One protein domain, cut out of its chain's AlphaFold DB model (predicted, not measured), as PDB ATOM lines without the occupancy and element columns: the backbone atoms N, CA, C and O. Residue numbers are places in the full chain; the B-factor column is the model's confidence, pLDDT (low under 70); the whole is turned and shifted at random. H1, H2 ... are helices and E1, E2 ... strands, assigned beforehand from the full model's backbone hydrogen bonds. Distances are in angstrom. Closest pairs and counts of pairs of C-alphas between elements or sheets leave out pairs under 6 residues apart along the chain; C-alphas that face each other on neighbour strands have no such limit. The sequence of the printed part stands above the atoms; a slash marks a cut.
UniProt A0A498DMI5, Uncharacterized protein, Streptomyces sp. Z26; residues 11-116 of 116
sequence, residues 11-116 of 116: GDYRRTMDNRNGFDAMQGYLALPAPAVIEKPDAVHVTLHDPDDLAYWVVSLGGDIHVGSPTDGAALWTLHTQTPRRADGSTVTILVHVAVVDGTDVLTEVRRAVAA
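Overview. This is residues 11 to 116 of the 116 residues of an uncharacterized protein of Streptomyces sp. Z26 (UniProt A0A498DMI5). Look for one twisted sheet of five strands, its longest part the hairpin of E4 and E5, with three helices over one face and the other face bare, two layers in all. H2 covers E5 and E4, long H1 slants past the E1 side, and short H3 is over E3 at the other edge. The 106 printed residues run H1 E1 E2 H2 E3 E4 E5 H3; the mixed sheet has the order E1 E2 E5 E4 E3, and the class is mixed, helices and strands. The whole is compact, with a radius of gyration of the C-alphas of 14.0 A, and spans 42 by 24 by 23 A.

Arrangement. Start at H1, residues 11 to 30; next come E1, 36 to 39, E2, 44 to 47, H2, 51 to 61, E3, 64 to 67, E4, 74 to 82, E5, 93 to 101, and H3, 108 to 115. H1 is on the sheet; its closest C-alpha pair with E1 is Thr 16 and Glu 39, 5.8 A. The hairpin E1 and E2 has N 38 and O 45 within hydrogen-bond range, 2.8 A; E2 and E5 are parallel, with N 97 and O 46 at 2.7 A. E2, H2, E3 form a split strand-helix-strand unit, E5 and E4 between its strands, with a right-handed crossover. E3 E4 E5 form a meander, antiparallel neighbours in turn: see N 66 and O 78, 2.8 A, and N 79 and O 96, 2.8 A. H3, on the same face as H1 and H2, touches H2, about perpendicular at 77 degrees; their closest C-alphas are those of Ala 55 and Val 110, 5.8 A. O i to N i+4 pairs are within range throughout H3, in 15 of 16 in H1 and 4 of 7 in H2.

Along the chain. Find C-alpha 11 at (26.342, -4.084, 6.561); from there H1 runs 28.7 A. E4 covers 25.6 A, E5 25.9 A and H2 15.9 A. H3 ends at C-alpha 115, (-2.892, 19.899, 6.157).

Size, cuts and confidence. The C-alphas farthest apart, of Asp 72 and Ala 87, are 44.5 A apart. The printed part has no cut and no long link; pLDDT is under 70 at residues 108 to 116.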
ATOM      1  N   GLY A  11      26.757  -5.357   7.157       84.50
ATOM      2  CA  GLY A  11      26.342  -4.084   6.561       84.50
ATOM      3  C   GLY A  11      25.146  -3.436   7.268       84.50
ATOM      4  O   GLY A  11      25.113  -2.216   7.410       84.50
ATOM      5  N   ASP A  12      24.197  -4.232   7.760       88.62
ATOM      6  CA  ASP A  12      23.027  -3.742   8.497       88.62
ATOM      7  C   ASP A  12      23.426  -3.280   9.888       88.62
ATOM      8  O   ASP A  12      23.016  -2.207  10.315       88.62
ATOM      9  N   TYR A  13      24.304  -4.033  10.552       89.25
ATOM     10  CA  TYR A  13      24.857  -3.629  11.838       89.25
ATOM     11  C   TYR A  13      25.569  -2.273  11.752       89.25
ATOM     12  O   TYR A  13      25.319  -1.395  12.577       89.25
ATOM     13  N   ARG A  14      26.420  -2.077  10.732       91.19
ATOM     14  CA  ARG A  14      27.117  -0.798  10.541       91.19
ATOM     15  C   ARG A  14      26.130   0.348  10.316       91.19
ATOM     16  O   ARG A  14      26.259   1.372  10.970       91.19
ATOM     17  N   ARG A  15      25.115   0.149   9.469       92.88
ATOM     18  CA  ARG A  15      24.068   1.154   9.227       92.88
ATOM     19  C   ARG A  15      23.281   1.498  10.487       92.88
ATOM     20  O   ARG A  15      23.077   2.671  10.755       92.88
ATOM     21  N   THR A  16      22.898   0.505  11.288       95.31
ATOM     22  CA  THR A  16      22.229   0.748  12.573       95.31
ATOM     23  C   THR A  16      23.104   1.587  13.508       95.31
ATOM     24  O   THR A  16      22.605   2.521  14.126       95.31
ATOM     25  N   MET A  17      24.408   1.299  13.590       94.56
ATOM     26  CA  MET A  17      25.338   2.072  14.425       94.56
ATOM     27  C   MET A  17      25.560   3.496  13.903       94.56
ATOM     28  O   MET A  17      25.573   4.437  14.692       94.56
ATOM     29  N   ASP A  18      25.685   3.673  12.587       93.38
ATOM     30  CA  ASP A  18      25.803   4.995  11.963       93.38
ATOM     31  C   ASP A  18      24.529   5.826  12.202       93.38
ATOM     32  O   ASP A  18      24.609   6.997  12.587       93.38
ATOM     33  N   ASN A  19      23.355   5.201  12.054       96.12
ATOM     34  CA  ASN A  19      22.059   5.815  12.332       96.12
ATOM     35  C   ASN A  19      21.946   6.242  13.796       96.12
ATOM     36  O   ASN A  19      21.591   7.389  14.064       96.12
ATOM     37  N   ARG A  20      22.320   5.356  14.726       96.19
ATOM     38  CA  ARG A  20      22.352   5.644  16.162       96.19
ATOM     39  C   ARG A  20      23.243   6.839  16.483       96.19
ATOM     40  O   ARG A  20      22.770   7.809  17.055       96.19
ATOM     41  N   ASN A  21      24.508   6.809  16.068       95.50
ATOM     42  CA  ASN A  21      25.462   7.882  16.371       95.50
ATOM     43  C   ASN A  21      24.988   9.231  15.821       95.50
ATOM     44  O   ASN A  21      25.095  10.271  16.472       95.50
ATOM     45  N   GLY A  22      24.461   9.206  14.600       94.69
ATOM     46  CA  GLY A  22      23.932  10.379  13.938       94.69
ATOM     47  C   GLY A  22      22.679  10.951  14.600       94.69
ATOM     48  O   GLY A  22      22.507  12.170  14.602       94.69
ATOM     49  N   PHE A  23      21.826  10.084  15.138       96.81
ATOM     50  CA  PHE A  23      20.650  10.454  15.912       96.81
ATOM     51  C   PHE A  23      21.034  10.993  17.292       96.81
ATOM     52  O   PHE A  23      20.641  12.110  17.608       96.81
ATOM     53  N   ASP A  24      21.855  10.269  18.059       96.31
ATOM     54  CA  ASP A  24      22.255  10.624  19.428       96.31
ATOM     55  C   ASP A  24      22.914  12.012  19.480       96.31
ATOM     56  O   ASP A  24      22.601  12.836  20.341       96.31
ATOM     57  N   ALA A  25      23.784  12.320  18.511       94.44
ATOM     58  CA  ALA A  25      24.430  13.628  18.419       94.44
ATOM     59  C   ALA A  25      23.427  14.771  18.177       94.44
ATOM     60  O   ALA A  25      23.534  15.835  18.786       94.44
ATOM     61  N   MET A  26      22.453  14.556  17.288       95.31
ATOM     62  CA  MET A  26      21.417  15.543  16.976       95.31
ATOM     63  C   MET A  26      20.435  15.700  18.141       95.31
ATOM     64  O   MET A  26      20.156  16.825  18.553       95.31
ATOM     65  N   GLN A  27      19.950  14.586  18.693       96.06
ATOM     66  CA  GLN A  27      18.978  14.564  19.780       96.06
ATOM     67  C   GLN A  27      19.540  15.268  21.017       96.06
ATOM     68  O   GLN A  27      18.847  16.101  21.598       96.06
ATOM     69  N   GLY A  28      20.806  15.015  21.365       93.62
ATOM     70  CA  GLY A  28      21.469  15.689  22.479       93.62
ATOM     71  C   GLY A  28      21.683  17.188  22.244       93.62
ATOM     72  O   GLY A  28      21.576  17.972  23.183       93.62
ATOM     73  N   TYR A  29      21.944  17.607  21.000       93.56
ATOM     74  CA  TYR A  29      22.121  19.020  20.650       93.56
ATOM     75  C   TYR A  29      20.806  19.812  20.695       93.56
ATOM     76  O   TYR A  29      20.781  20.931  21.205       93.56
ATOM     77  N   LEU A  30      19.720  19.236  20.170       94.44
ATOM     78  CA  LEU A  30      18.398  19.874  20.128       94.44
ATOM     79  C   LEU A  30      17.561  19.629  21.393       94.44
ATOM     80  O   LEU A  30      16.503  20.233  21.540       94.44
ATOM     81  N   ALA A  31      18.022  18.752  22.290       94.56
ATOM     82  CA  ALA A  31      17.318  18.331  23.501       94.56
ATOM     83  C   ALA A  31      15.886  17.821  23.234       94.56
ATOM     84  O   ALA A  31      14.966  18.081  24.009       94.56
ATOM     85  N   LEU A  32      15.690  17.094  22.127       94.88
ATOM     86  CA  LEU A  32      14.367  16.609  21.721       94.88
ATOM     87  C   LEU A  32      13.875  15.455  22.612       94.88
ATOM     88  O   LEU A  32      14.675  14.581  22.964       94.88
ATOM     89  N   PRO A  33      12.572  15.389  22.942       95.00
ATOM     90  CA  PRO A  33      12.011  14.284  23.712       95.00
ATOM     91  C   PRO A  33      12.095  12.977  22.912       95.00
ATOM     92  O   PRO A  33      11.625  12.898  21.780       95.00
ATOM     93  N   ALA A  34      12.702  11.944  23.499       95.31
ATOM     94  CA  ALA A  34      12.886  10.636  22.865       95.31
ATOM     95  C   ALA A  34      12.811   9.496  23.904       95.31
ATOM     96  O   ALA A  34      13.811   8.821  24.154       95.31
ATOM     97  N   PRO A  35      11.656   9.296  24.571       94.19
ATOM     98  CA  PRO A  35      11.552   8.367  25.699       94.19
ATOM     99  C   PRO A  35      11.754   6.901  25.292       94.19
ATOM    100  O   PRO A  35      12.223   6.099  26.098       94.19
ATOM    101  N   ALA A  36      11.439   6.553  24.043       97.25
ATOM    102  CA  ALA A  36      11.735   5.253  23.463       97.25
ATOM    103  C   ALA A  36      12.310   5.420  22.054       97.25
ATOM    104  O   ALA A  36      11.711   6.083  21.206       97.25
ATOM    105  N   VAL A  37      13.462   4.792  21.810       97.94
ATOM    106  CA  VAL A  37      14.195   4.850  20.541       97.94
ATOM    107  C   VAL A  37      14.511   3.434  20.077       97.94
ATOM    108  O   VAL A  37      14.930   2.592  20.870       97.94
ATOM    109  N   ILE A  38      14.286   3.165  18.792       97.81
ATOM    110  CA  ILE A  38      14.630   1.905  18.135       97.81
ATOM    111  C   ILE A  38      15.392   2.226  16.855       97.81
ATOM    112  O   ILE A  38      14.833   2.757  15.895       97.81
ATOM    113  N   GLU A  39      16.661   1.845  16.803       96.69
ATOM    114  CA  GLU A  39      17.499   2.053  15.630       96.69
ATOM    115  C   GLU A  39      17.388   0.867  14.667       96.69
ATOM    116  O   GLU A  39      17.545  -0.306  15.034       96.69
ATOM    117  N   LYS A  40      17.117   1.171  13.397       95.00
ATOM    118  CA  LYS A  40      17.074   0.212  12.293       95.00
ATOM    119  C   LYS A  40      18.047   0.637  11.190       95.00
ATOM    120  O   LYS A  40      18.495   1.785  11.178       95.00
ATOM    121  N   PRO A  41      18.415  -0.266  10.264       94.06
ATOM    122  CA  PRO A  41      19.336   0.070   9.177       94.06
ATOM    123  C   PRO A  41      18.824   1.167   8.230       94.06
ATOM    124  O   PRO A  41      19.624   1.814   7.557       94.06
ATOM    125  N   ASP A  42      17.508   1.347   8.142       94.81
ATOM    126  CA  ASP A  42      16.811   2.264   7.237       94.81
ATOM    127  C   ASP A  42      16.346   3.562   7.913       94.81
ATOM    128  O   ASP A  42      16.344   4.610   7.266       94.81
ATOM    129  N   ALA A  43      15.999   3.513   9.201       97.06
ATOM    130  CA  ALA A  43      15.561   4.677   9.964       97.06
ATOM    131  C   ALA A  43      15.806   4.523  11.472       97.06
ATOM    132  O   ALA A  43      16.015   3.424  11.990       97.06
ATOM    133  N   VAL A  44      15.733   5.639  12.191       98.31
ATOM    134  CA  VAL A  44      15.555   5.643  13.646       98.31
ATOM    135  C   VAL A  44      14.088   5.898  13.956       98.31
ATOM    136  O   VAL A  44      13.517   6.889  13.509       98.31
ATOM    137  N   HIS A  45      13.482   4.999  14.721       98.50
ATOM    138  CA  HIS A  45      12.116   5.150  15.196       98.50
ATOM    139  C   HIS A  45      12.133   5.731  16.602       98.50
ATOM    140  O   HIS A  45      12.827   5.215  17.479       98.50
ATOM    141  N   VAL A  46      11.344   6.772  16.821       98.50
ATOM    142  CA  VAL A  46      11.125   7.377  18.133       98.50
ATOM    143  C   VAL A  46       9.654   7.220  18.468       98.50
ATOM    144  O   VAL A  46       8.815   7.573  17.651       98.50
ATOM    145  N   THR A  47       9.328   6.715  19.651       98.44
ATOM    146  CA  THR A  47       7.945   6.694  20.142       98.44
ATOM    147  C   THR A  47       7.823   7.704  21.268       98.44
ATOM    148  O   THR A  47       8.548   7.611  22.257       98.44
ATOM    149  N   LEU A  48       6.922   8.669  21.109       97.12
ATOM    150  CA  LEU A  48       6.610   9.688  22.104       97.12
ATOM    151  C   LEU A  48       5.464   9.229  23.004       97.12
ATOM    152  O   LEU A  48       4.673   8.359  22.636       97.12
ATOM    153  N   HIS A  49       5.377   9.830  24.188       92.94
ATOM    154  CA  HIS A  49       4.267   9.592  25.109       92.94
ATOM    155  C   HIS A  49       3.116  10.577  24.899       92.94
ATOM    156  O   HIS A  49       1.965  10.193  25.090       92.94
ATOM    157  N   ASP A  50       3.426  11.814  24.507       90.94
ATOM    158  CA  ASP A  50       2.461  12.906  24.406       90.94
ATOM    159  C   ASP A  50       2.459  13.510  22.987       90.94
ATOM    160  O   ASP A  50       3.534  13.735  22.421       90.94
ATOM    161  N   PRO A  51       1.291  13.765  22.370       90.88
ATOM    162  CA  PRO A  51       1.201  14.487  21.102       90.88
ATOM    163  C   PRO A  51       1.830  15.887  21.126       90.88
ATOM    164  O   PRO A  51       2.309  16.338  20.085       90.88
ATOM    165  N   ASP A  52       1.888  16.561  22.276       90.00
ATOM    166  CA  ASP A  52       2.551  17.862  22.403       90.00
ATOM    167  C   ASP A  52       4.066  17.750  22.199       90.00
ATOM    168  O   ASP A  52       4.685  18.645  21.613       90.00
ATOM    169  N   ASP A  53       4.664  16.608  22.564       93.62
ATOM    170  CA  ASP A  53       6.079  16.353  22.303       93.62
ATOM    171  C   ASP A  53       6.381  16.354  20.795       93.62
ATOM    172  O   ASP A  53       7.466  16.763  20.370       93.62
ATOM    173  N   LEU A  54       5.409  15.954  19.965       93.69
ATOM    174  CA  LEU A  54       5.548  15.939  18.508       93.69
ATOM    175  C   LEU A  54       5.742  17.353  17.946       93.69
ATOM    176  O   LEU A  54       6.460  17.527  16.960       93.69
ATOM    177  N   ALA A  55       5.168  18.378  18.581       90.94
ATOM    178  CA  ALA A  55       5.333  19.760  18.143       90.94
ATOM    179  C   ALA A  55       6.792  20.229  18.251       90.94
ATOM    180  O   ALA A  55       7.275  20.907  17.343       90.94
ATOM    181  N   TYR A  56       7.532  19.816  19.289       93.25
ATOM    182  CA  TYR A  56       8.963  20.134  19.401       93.25
ATOM    183  C   TYR A  56       9.769  19.552  18.239       93.25
ATOM    184  O   TYR A  56      10.668  20.217  17.718       93.25
ATOM    185  N   TRP A  57       9.421  18.343  17.794       95.69
ATOM    186  CA  TRP A  57      10.047  17.710  16.635       95.69
ATOM    187  C   TRP A  57       9.736  18.461  15.337       95.69
ATOM    188  O   TRP A  57      10.658  18.786  14.588       95.69
ATOM    189  N   VAL A  58       8.465  18.801  15.103       94.12
ATOM    190  CA  VAL A  58       8.029  19.557  13.915       94.12
ATOM    191  C   VAL A  58       8.705  20.925  13.853       94.12
ATOM    192  O   VAL A  58       9.214  21.311  12.806       94.12
ATOM    193  N   VAL A  59       8.759  21.656  14.968       92.69
ATOM    194  CA  VAL A  59       9.388  22.984  15.015       92.69
ATOM    195  C   VAL A  59      10.899  22.904  14.789       92.69
ATOM    196  O   VAL A  59      11.462  23.768  14.119       92.69
ATOM    197  N   SER A  60      11.560  21.879  15.329       94.62
ATOM    198  CA  SER A  60      13.024  21.792  15.289       94.62
ATOM    199  C   SER A  60      13.571  21.231  13.979       94.62
ATOM    200  O   SER A  60      14.634  21.660  13.534       94.62
ATOM    201  N   LEU A  61      12.879  20.262  13.371       95.06
ATOM    202  CA  LEU A  61      13.368  19.542  12.188       95.06
ATOM    203  C   LEU A  61      12.455  19.676  10.964       95.06
ATOM    204  O   LEU A  61      12.888  19.370   9.853       95.06
ATOM    205  N   GLY A  62      11.213  20.128  11.136       94.81
ATOM    206  CA  GLY A  62      10.200  20.052  10.088       94.81
ATOM    207  C   GLY A  62       9.913  18.607   9.675       94.81
ATOM    208  O   GLY A  62      10.223  17.655  10.398       94.81
ATOM    209  N   GLY A  63       9.338  18.454   8.486       94.00
ATOM    210  CA  GLY A  63       8.954  17.169   7.910       94.00
ATOM    211  C   GLY A  63       7.447  17.050   7.717       94.00
ATOM    212  O   GLY A  63       6.710  18.017   7.913       94.00
ATOM    213  N   ASP A  64       7.019  15.850   7.346       95.06
ATOM    214  CA  ASP A  64       5.646  15.567   6.931       95.06
ATOM    215  C   ASP A  64       4.965  14.638   7.936       95.06
ATOM    216  O   ASP A  64       5.549  13.637   8.364       95.06
ATOM    217  N   ILE A  65       3.728  14.949   8.327       95.38
ATOM    218  CA  ILE A  65       2.970  14.114   9.263       95.38
ATOM    219  C   ILE A  65       2.009  13.220   8.497       95.38
ATOM    220  O   ILE A  65       1.110  13.681   7.802       95.38
ATOM    221  N   HIS A  66       2.145  11.917   8.711       94.69
ATOM    222  CA  HIS A  66       1.195  10.920   8.251       94.69
ATOM    223  C   HIS A  66       0.306  10.463   9.403       94.69
ATOM    224  O   HIS A  66       0.790  10.034  10.452       94.69
ATOM    225  N   VAL A  67      -1.005  10.516   9.181       94.25
ATOM    226  CA  VAL A  67      -2.010  10.052  10.139       94.25
ATOM    227  C   VAL A  67      -2.538   8.700   9.675       94.25
ATOM    228  O   VAL A  67      -3.122   8.579   8.598       94.25
ATOM    229  N   GLY A  68      -2.302   7.668  10.482       93.00
ATOM    230  CA  GLY A  68      -2.859   6.340  10.257       93.00
ATOM    231  C   GLY A  68      -4.380   6.323  10.405       93.00
ATOM    232  O   GLY A  68      -4.982   7.226  10.985       93.00
ATOM    233  N   SER A  69      -5.019   5.269   9.900       92.75
ATOM    234  CA  SER A  69      -6.457   5.083  10.107       92.75
ATOM    235  C   SER A  69      -6.771   4.941  11.603       92.75
ATOM    236  O   SER A  69      -6.090   4.169  12.285       92.75
ATOM    237  N   PRO A  70      -7.792   5.646  12.120       93.38
ATOM    238  CA  PRO A  70      -8.175   5.524  13.515       93.38
ATOM    239  C   PRO A  70      -8.671   4.105  13.810       93.38
ATOM    240  O   PRO A  70      -9.402   3.504  13.022       93.38
ATOM    241  N   THR A  71      -8.253   3.567  14.950       94.50
ATOM    242  CA  THR A  71      -8.658   2.269  15.494       94.50
ATOM    243  C   THR A  71      -8.892   2.455  16.990       94.50
ATOM    244  O   THR A  71      -8.070   3.061  17.669       94.50
ATOM    245  N   ASP A  72     -10.030   1.982  17.499       94.44
ATOM    246  CA  ASP A  72     -10.399   2.089  18.920       94.44
ATOM    247  C   ASP A  72     -10.372   3.523  19.489       94.44
ATOM    248  O   ASP A  72     -10.046   3.746  20.653       94.44
ATOM    249  N   GLY A  73     -10.736   4.512  18.666       93.56
ATOM    250  CA  GLY A  73     -10.795   5.920  19.073       93.56
ATOM    251  C   GLY A  73      -9.431   6.607  19.175       93.56
ATOM    252  O   GLY A  73      -9.324   7.644  19.823       93.56
ATOM    253  N   ALA A  74      -8.384   6.031  18.578       94.56
ATOM    254  CA  ALA A  74      -7.073   6.654  18.462       94.56
ATOM    255  C   ALA A  74      -6.450   6.401  17.084       94.56
ATOM    256  O   ALA A  74      -6.722   5.395  16.431       94.56
ATOM    257  N   ALA A  75      -5.564   7.290  16.648       95.38
ATOM    258  CA  ALA A  75      -4.782   7.140  15.426       95.38
ATOM    259  C   ALA A  75      -3.285   7.245  15.730       95.38
ATOM    260  O   ALA A  75      -2.859   8.060  16.548       95.38
ATOM    261  N   LEU A  76      -2.467   6.450  15.036       96.12
ATOM    262  CA  LEU A  76      -1.016   6.612  15.072       96.12
ATOM    263  C   LEU A  76      -0.615   7.752  14.136       96.12
ATOM    264  O   LEU A  76      -0.808   7.659  12.924       96.12
ATOM    265  N   TRP A  77      -0.041   8.812  14.692       96.19
ATOM    266  CA  TRP A  77       0.542   9.914  13.939       96.19
ATOM    267  C   TRP A  77       2.042   9.673  13.828       96.19
ATOM    268  O   TRP A  77       2.694   9.303  14.804       96.19
ATOM    269  N   THR A  78       2.584   9.838  12.626       97.62
ATOM    270  CA  THR A  78       4.009   9.651  12.356       97.62
ATOM    271  C   THR A  78       4.568  10.864  11.634       97.62
ATOM    272  O   THR A  78       4.182  11.125  10.500       97.62
ATOM    273  N   LEU A  79       5.500  11.578  12.262       97.75
ATOM    274  CA  LEU A  79       6.322  12.573  11.579       97.75
ATOM    275  C   LEU A  79       7.469  11.863  10.856       97.75
ATOM    276  O   LEU A  79       8.282  11.172  11.473       97.75
ATOM    277  N   HIS A  80       7.539  12.075   9.549       98.06
ATOM    278  CA  HIS A  80       8.649  11.695   8.696       98.06
ATOM    279  C   HIS A  80       9.610  12.879   8.602       98.06
ATOM    280  O   HIS A  80       9.284  13.913   8.022       98.06
ATOM    281  N   THR A  81      10.800  12.734   9.176       97.81
ATOM    282  CA  THR A  81      11.814  13.793   9.177       97.81
ATOM    283  C   THR A  81      13.218  13.208   9.050       97.81
ATOM    284  O   THR A  81      13.399  11.997   8.892       97.81
ATOM    285  N   GLN A  82      14.236  14.064   9.059       98.12
ATOM    286  CA  GLN A  82      15.632  13.655   8.966       98.12
ATOM    287  C   GLN A  82      16.518  14.502   9.876       98.12
ATOM    288  O   GLN A  82      16.219  15.660  10.165       98.12
ATOM    289  N   THR A  83      17.660  13.951  10.294       96.88
ATOM    290  CA  THR A  83      18.709  14.778  10.907       96.88
ATOM    291  C   THR A  83      19.149  15.876   9.935       96.88
ATOM    292  O   THR A  83      19.195  15.618   8.724       96.88
ATOM    293  N   PRO A  84      19.613  17.039  10.427       94.62
ATOM    294  CA  PRO A  84      20.325  17.994   9.591       94.62
ATOM    295  C   PRO A  84      21.461  17.320   8.815       94.62
ATOM    296  O   PRO A  84      22.057  16.333   9.267       94.62
ATOM    297  N   ARG A  85      21.757  17.857   7.632       94.75
ATOM    298  CA  ARG A  85      22.803  17.322   6.759       94.75
ATOM    299  C   ARG A  85      24.165  17.418   7.446       94.75
ATOM    300  O   ARG A  85      24.582  18.498   7.856       94.75
ATOM    301  N   ARG A  86      24.856  16.283   7.567       89.31
ATOM    302  CA  ARG A  86      26.196  16.199   8.166       89.31
ATOM    303  C   ARG A  86      27.262  16.754   7.223       89.31
ATOM    304  O   ARG A  86      27.004  16.998   6.046       89.31
ATOM    305  N   ALA A  87      28.485  16.903   7.735       88.94
ATOM    306  CA  ALA A  87      29.631  17.395   6.966       88.94
ATOM    307  C   ALA A  87      29.950  16.538   5.724       88.94
ATOM    308  O   ALA A  87      30.396  17.067   4.711       88.94
ATOM    309  N   ASP A  88      29.680  15.232   5.779       87.69
ATOM    310  CA  ASP A  88      29.828  14.302   4.650       87.69
ATOM    311  C   ASP A  88      28.626  14.312   3.684       87.69
ATOM    312  O   ASP A  88      28.591  13.580   2.697       87.69
ATOM    313  N   GLY A  89      27.625  15.146   3.963       92.31
ATOM    314  CA  GLY A  89      26.406  15.260   3.185       92.31
ATOM    315  C   GLY A  89      25.343  14.204   3.489       92.31
ATOM    316  O   GLY A  89      24.289  14.259   2.857       92.31
ATOM    317  N   SER A  90      25.585  13.280   4.421       91.12
ATOM    318  CA  SER A  90      24.607  12.272   4.837       91.12
ATOM    319  C   SER A  90      23.521  12.851   5.750       91.12
ATOM    320  O   SER A  90      23.717  13.861   6.435       91.12
ATOM    321  N   THR A  91      22.372  12.179   5.779       96.50
ATOM    322  CA  THR A  91      21.289  12.381   6.749       96.50
ATOM    323  C   THR A  91      20.870  11.027   7.320       96.50
ATOM    324  O   THR A  91      21.201   9.980   6.762       96.50
ATOM    325  N   VAL A  92      20.188  11.034   8.463       97.12
ATOM    326  CA  VAL A  92      19.494   9.856   9.004       97.12
ATOM    327  C   VAL A  92      18.005  10.115   8.959       97.12
ATOM    328  O   VAL A  92      17.554  11.148   9.448       97.12
ATOM    329  N   THR A  93      17.262   9.177   8.379       98.31
ATOM    330  CA  THR A  93      15.799   9.174   8.408       98.31
ATOM    331  C   THR A  93      15.306   8.906   9.823       98.31
ATOM    332  O   THR A  93      15.792   7.989  10.487       98.31
ATOM    333  N   ILE A  94      14.331   9.694  10.266       98.50
ATOM    334  CA  ILE A  94      13.709   9.579  11.582       98.50
ATOM    335  C   ILE A  94      12.200   9.486  11.397       98.50
ATOM    336  O   ILE A  94      11.599  10.299  10.694       98.50
ATOM    337  N   LEU A  95      11.602   8.494  12.047       98.50
ATOM    338  CA  LEU A  95      10.160   8.310  12.117       98.50
ATOM    339  C   LEU A  95       9.729   8.502  13.567       98.50
ATOM    340  O   LEU A  95      10.085   7.706  14.434       98.50
ATOM    341  N   VAL A  96       9.008   9.586  13.835       98.44
ATOM    342  CA  VAL A  96       8.559   9.938  15.187       98.44
ATOM    343  C   VAL A  96       7.086   9.603  15.311       98.44
ATOM    344  O   VAL A  96       6.256  10.183  14.620       98.44
ATOM    345  N   HIS A  97       6.774   8.659  16.180       98.06
ATOM    346  CA  HIS A  97       5.465   8.062  16.347       98.06
ATOM    347  C   HIS A  97       4.809   8.542  17.636       98.06
ATOM    348  O   HIS A  97       5.439   8.549  18.694       98.06
ATOM    349  N   VAL A  98       3.520   8.854  17.569       97.06
ATOM    350  CA  VAL A  98       2.697   9.114  18.751       97.06
ATOM    351  C   VAL A  98       1.265   8.659  18.501       97.06
ATOM    352  O   VAL A  98       0.725   8.842  17.410       97.06
ATOM    353  N   ALA A  99       0.646   8.022  19.492       95.75
ATOM    354  CA  ALA A  99      -0.775   7.704  19.436       95.75
ATOM    355  C   ALA A  99      -1.579   8.927  19.893       95.75
ATOM    356  O   ALA A  99      -1.328   9.464  20.969       95.75
ATOM    357  N   VAL A 100      -2.544   9.354  19.085       94.12
ATOM    358  CA  VAL A 100      -3.419  10.494  19.374       94.12
ATOM    359  C   VAL A 100      -4.842   9.978  19.521       94.12
ATOM    360  O   VAL A 100      -5.347   9.320  18.614       94.12
ATOM    361  N   VAL A 101      -5.476  10.259  20.657       93.56
ATOM    362  CA  VAL A 101      -6.878   9.901  20.910       93.56
ATOM    363  C   VAL A 101      -7.791  10.906  20.204       93.56
ATOM    364  O   VAL A 101      -7.482  12.093  20.101       93.56
ATOM    365  N   ASP A 102      -8.930  10.440  19.704       87.12
ATOM    366  CA  ASP A 102      -9.920  11.297  19.064       87.12
ATOM    367  C   ASP A 102     -10.378  12.407  20.022       87.12
ATOM    368  O   ASP A 102     -10.737  12.171  21.176       87.12
ATOM    369  N   GLY A 103     -10.374  13.646  19.532       83.12
ATOM    370  CA  GLY A 103     -10.731  14.818  20.330       83.12
ATOM    371  C   GLY A 103      -9.613  15.354  21.228       83.12
ATOM    372  O   GLY A 103      -9.830  16.385  21.864       83.12
ATOM    373  N   THR A 104      -8.426  14.731  21.252       83.50
ATOM    374  CA  THR A 104      -7.235  15.350  21.846       83.50
ATOM    375  C   THR A 104      -6.958  16.680  21.151       83.50
ATOM    376  O   THR A 104      -6.940  16.764  19.918       83.50
ATOM    377  N   ASP A 105      -6.756  17.732  21.943       78.25
ATOM    378  CA  ASP A 105      -6.311  19.000  21.387       78.25
ATOM    379  C   ASP A 105      -4.827  18.892  21.057       78.25
ATOM    380  O   ASP A 105      -4.003  18.675  21.937       78.25
ATOM    381  N   VAL A 106      -4.509  18.981  19.771       77.31
ATOM    382  CA  VAL A 106      -3.136  18.939  19.275       77.31
ATOM    383  C   VAL A 106      -2.744  20.347  18.849       77.31
ATOM    384  O   VAL A 106      -3.526  21.025  18.166       77.31
ATOM    385  N   LEU A 107      -1.527  20.763  19.210       74.56
ATOM    386  CA  LEU A 107      -0.961  22.067  18.865       74.56
ATOM    387  C   LEU A 107      -1.136  22.419  17.377       74.56
ATOM    388  O   LEU A 107      -1.058  21.578  16.474       74.56
ATOM    389  N   THR A 108      -1.380  23.705  17.117       65.44
ATOM    390  CA  THR A 108      -1.756  24.219  15.787       65.44
ATOM    391  C   THR A 108      -0.673  23.951  14.740       65.44
ATOM    392  O   THR A 108      -0.982  23.694  13.578       65.44
ATOM    393  N   GLU A 109       0.590  23.979  15.146       61.34
ATOM    394  CA  GLU A 109       1.765  23.691  14.328       61.34
ATOM    395  C   GLU A 109       1.701  22.276  13.743       61.34
ATOM    396  O   GLU A 109       1.932  22.084  12.551       61.34
ATOM    397  N   VAL A 110       1.290  21.301  14.557       69.31
ATOM    398  CA  VAL A 110       1.120  19.906  14.139       69.31
ATOM    399  C   VAL A 110      -0.079  19.784  13.196       69.31
ATOM    400  O   VAL A 110       0.016  19.149  12.150       69.31
ATOM    401  N   ARG A 111      -1.196  20.466  13.494       63.84
ATOM    402  CA  ARG A 111      -2.376  20.484  12.606       63.84
ATOM    403  C   ARG A 111      -2.064  21.070  11.226       63.84
ATOM    404  O   ARG A 111      -2.595  20.588  10.232       63.84
ATOM    405  N   ARG A 112      -1.212  22.099  11.150       65.06
ATOM    406  CA  ARG A 112      -0.771  22.689   9.874       65.06
ATOM    407  C   ARG A 112       0.092  21.725   9.072       65.06
ATOM    408  O   ARG A 112      -0.108  21.635   7.869       65.06
ATOM    409  N   ALA A 113       0.995  21.003   9.729       60.53
ATOM    410  CA  ALA A 113       1.831  19.997   9.078       60.53
ATOM    411  C   ALA A 113       1.022  18.800   8.538       60.53
ATOM    412  O   ALA A 113       1.442  18.173   7.577       60.53
ATOM    413  N   VAL A 114      -0.151  18.504   9.111       62.31
ATOM    414  CA  VAL A 114      -1.087  17.489   8.582       62.31
ATOM    415  C   VAL A 114      -1.873  17.987   7.356       62.31
ATOM    416  O   VAL A 114      -2.356  17.180   6.568       62.31
ATOM    417  N   ALA A 115      -2.053  19.303   7.203       61.44
ATOM    418  CA  ALA A 115      -2.892  19.899   6.157       61.44
ATOM    419  C   ALA A 115      -2.124  20.356   4.901       61.44
ATOM    420  O   ALA A 115      -2.759  20.855   3.968       61.44
ATOM    421  N   ALA A 116      -0.792  20.252   4.908       48.78
ATOM    422  CA  ALA A 116       0.097  20.598   3.797       48.78
ATOM    423  C   ALA A 116       0.336  19.387   2.884       48.78
ATOM    424  O   ALA A 116       0.458  19.614   1.659       48.78
TER     425      ALA A 116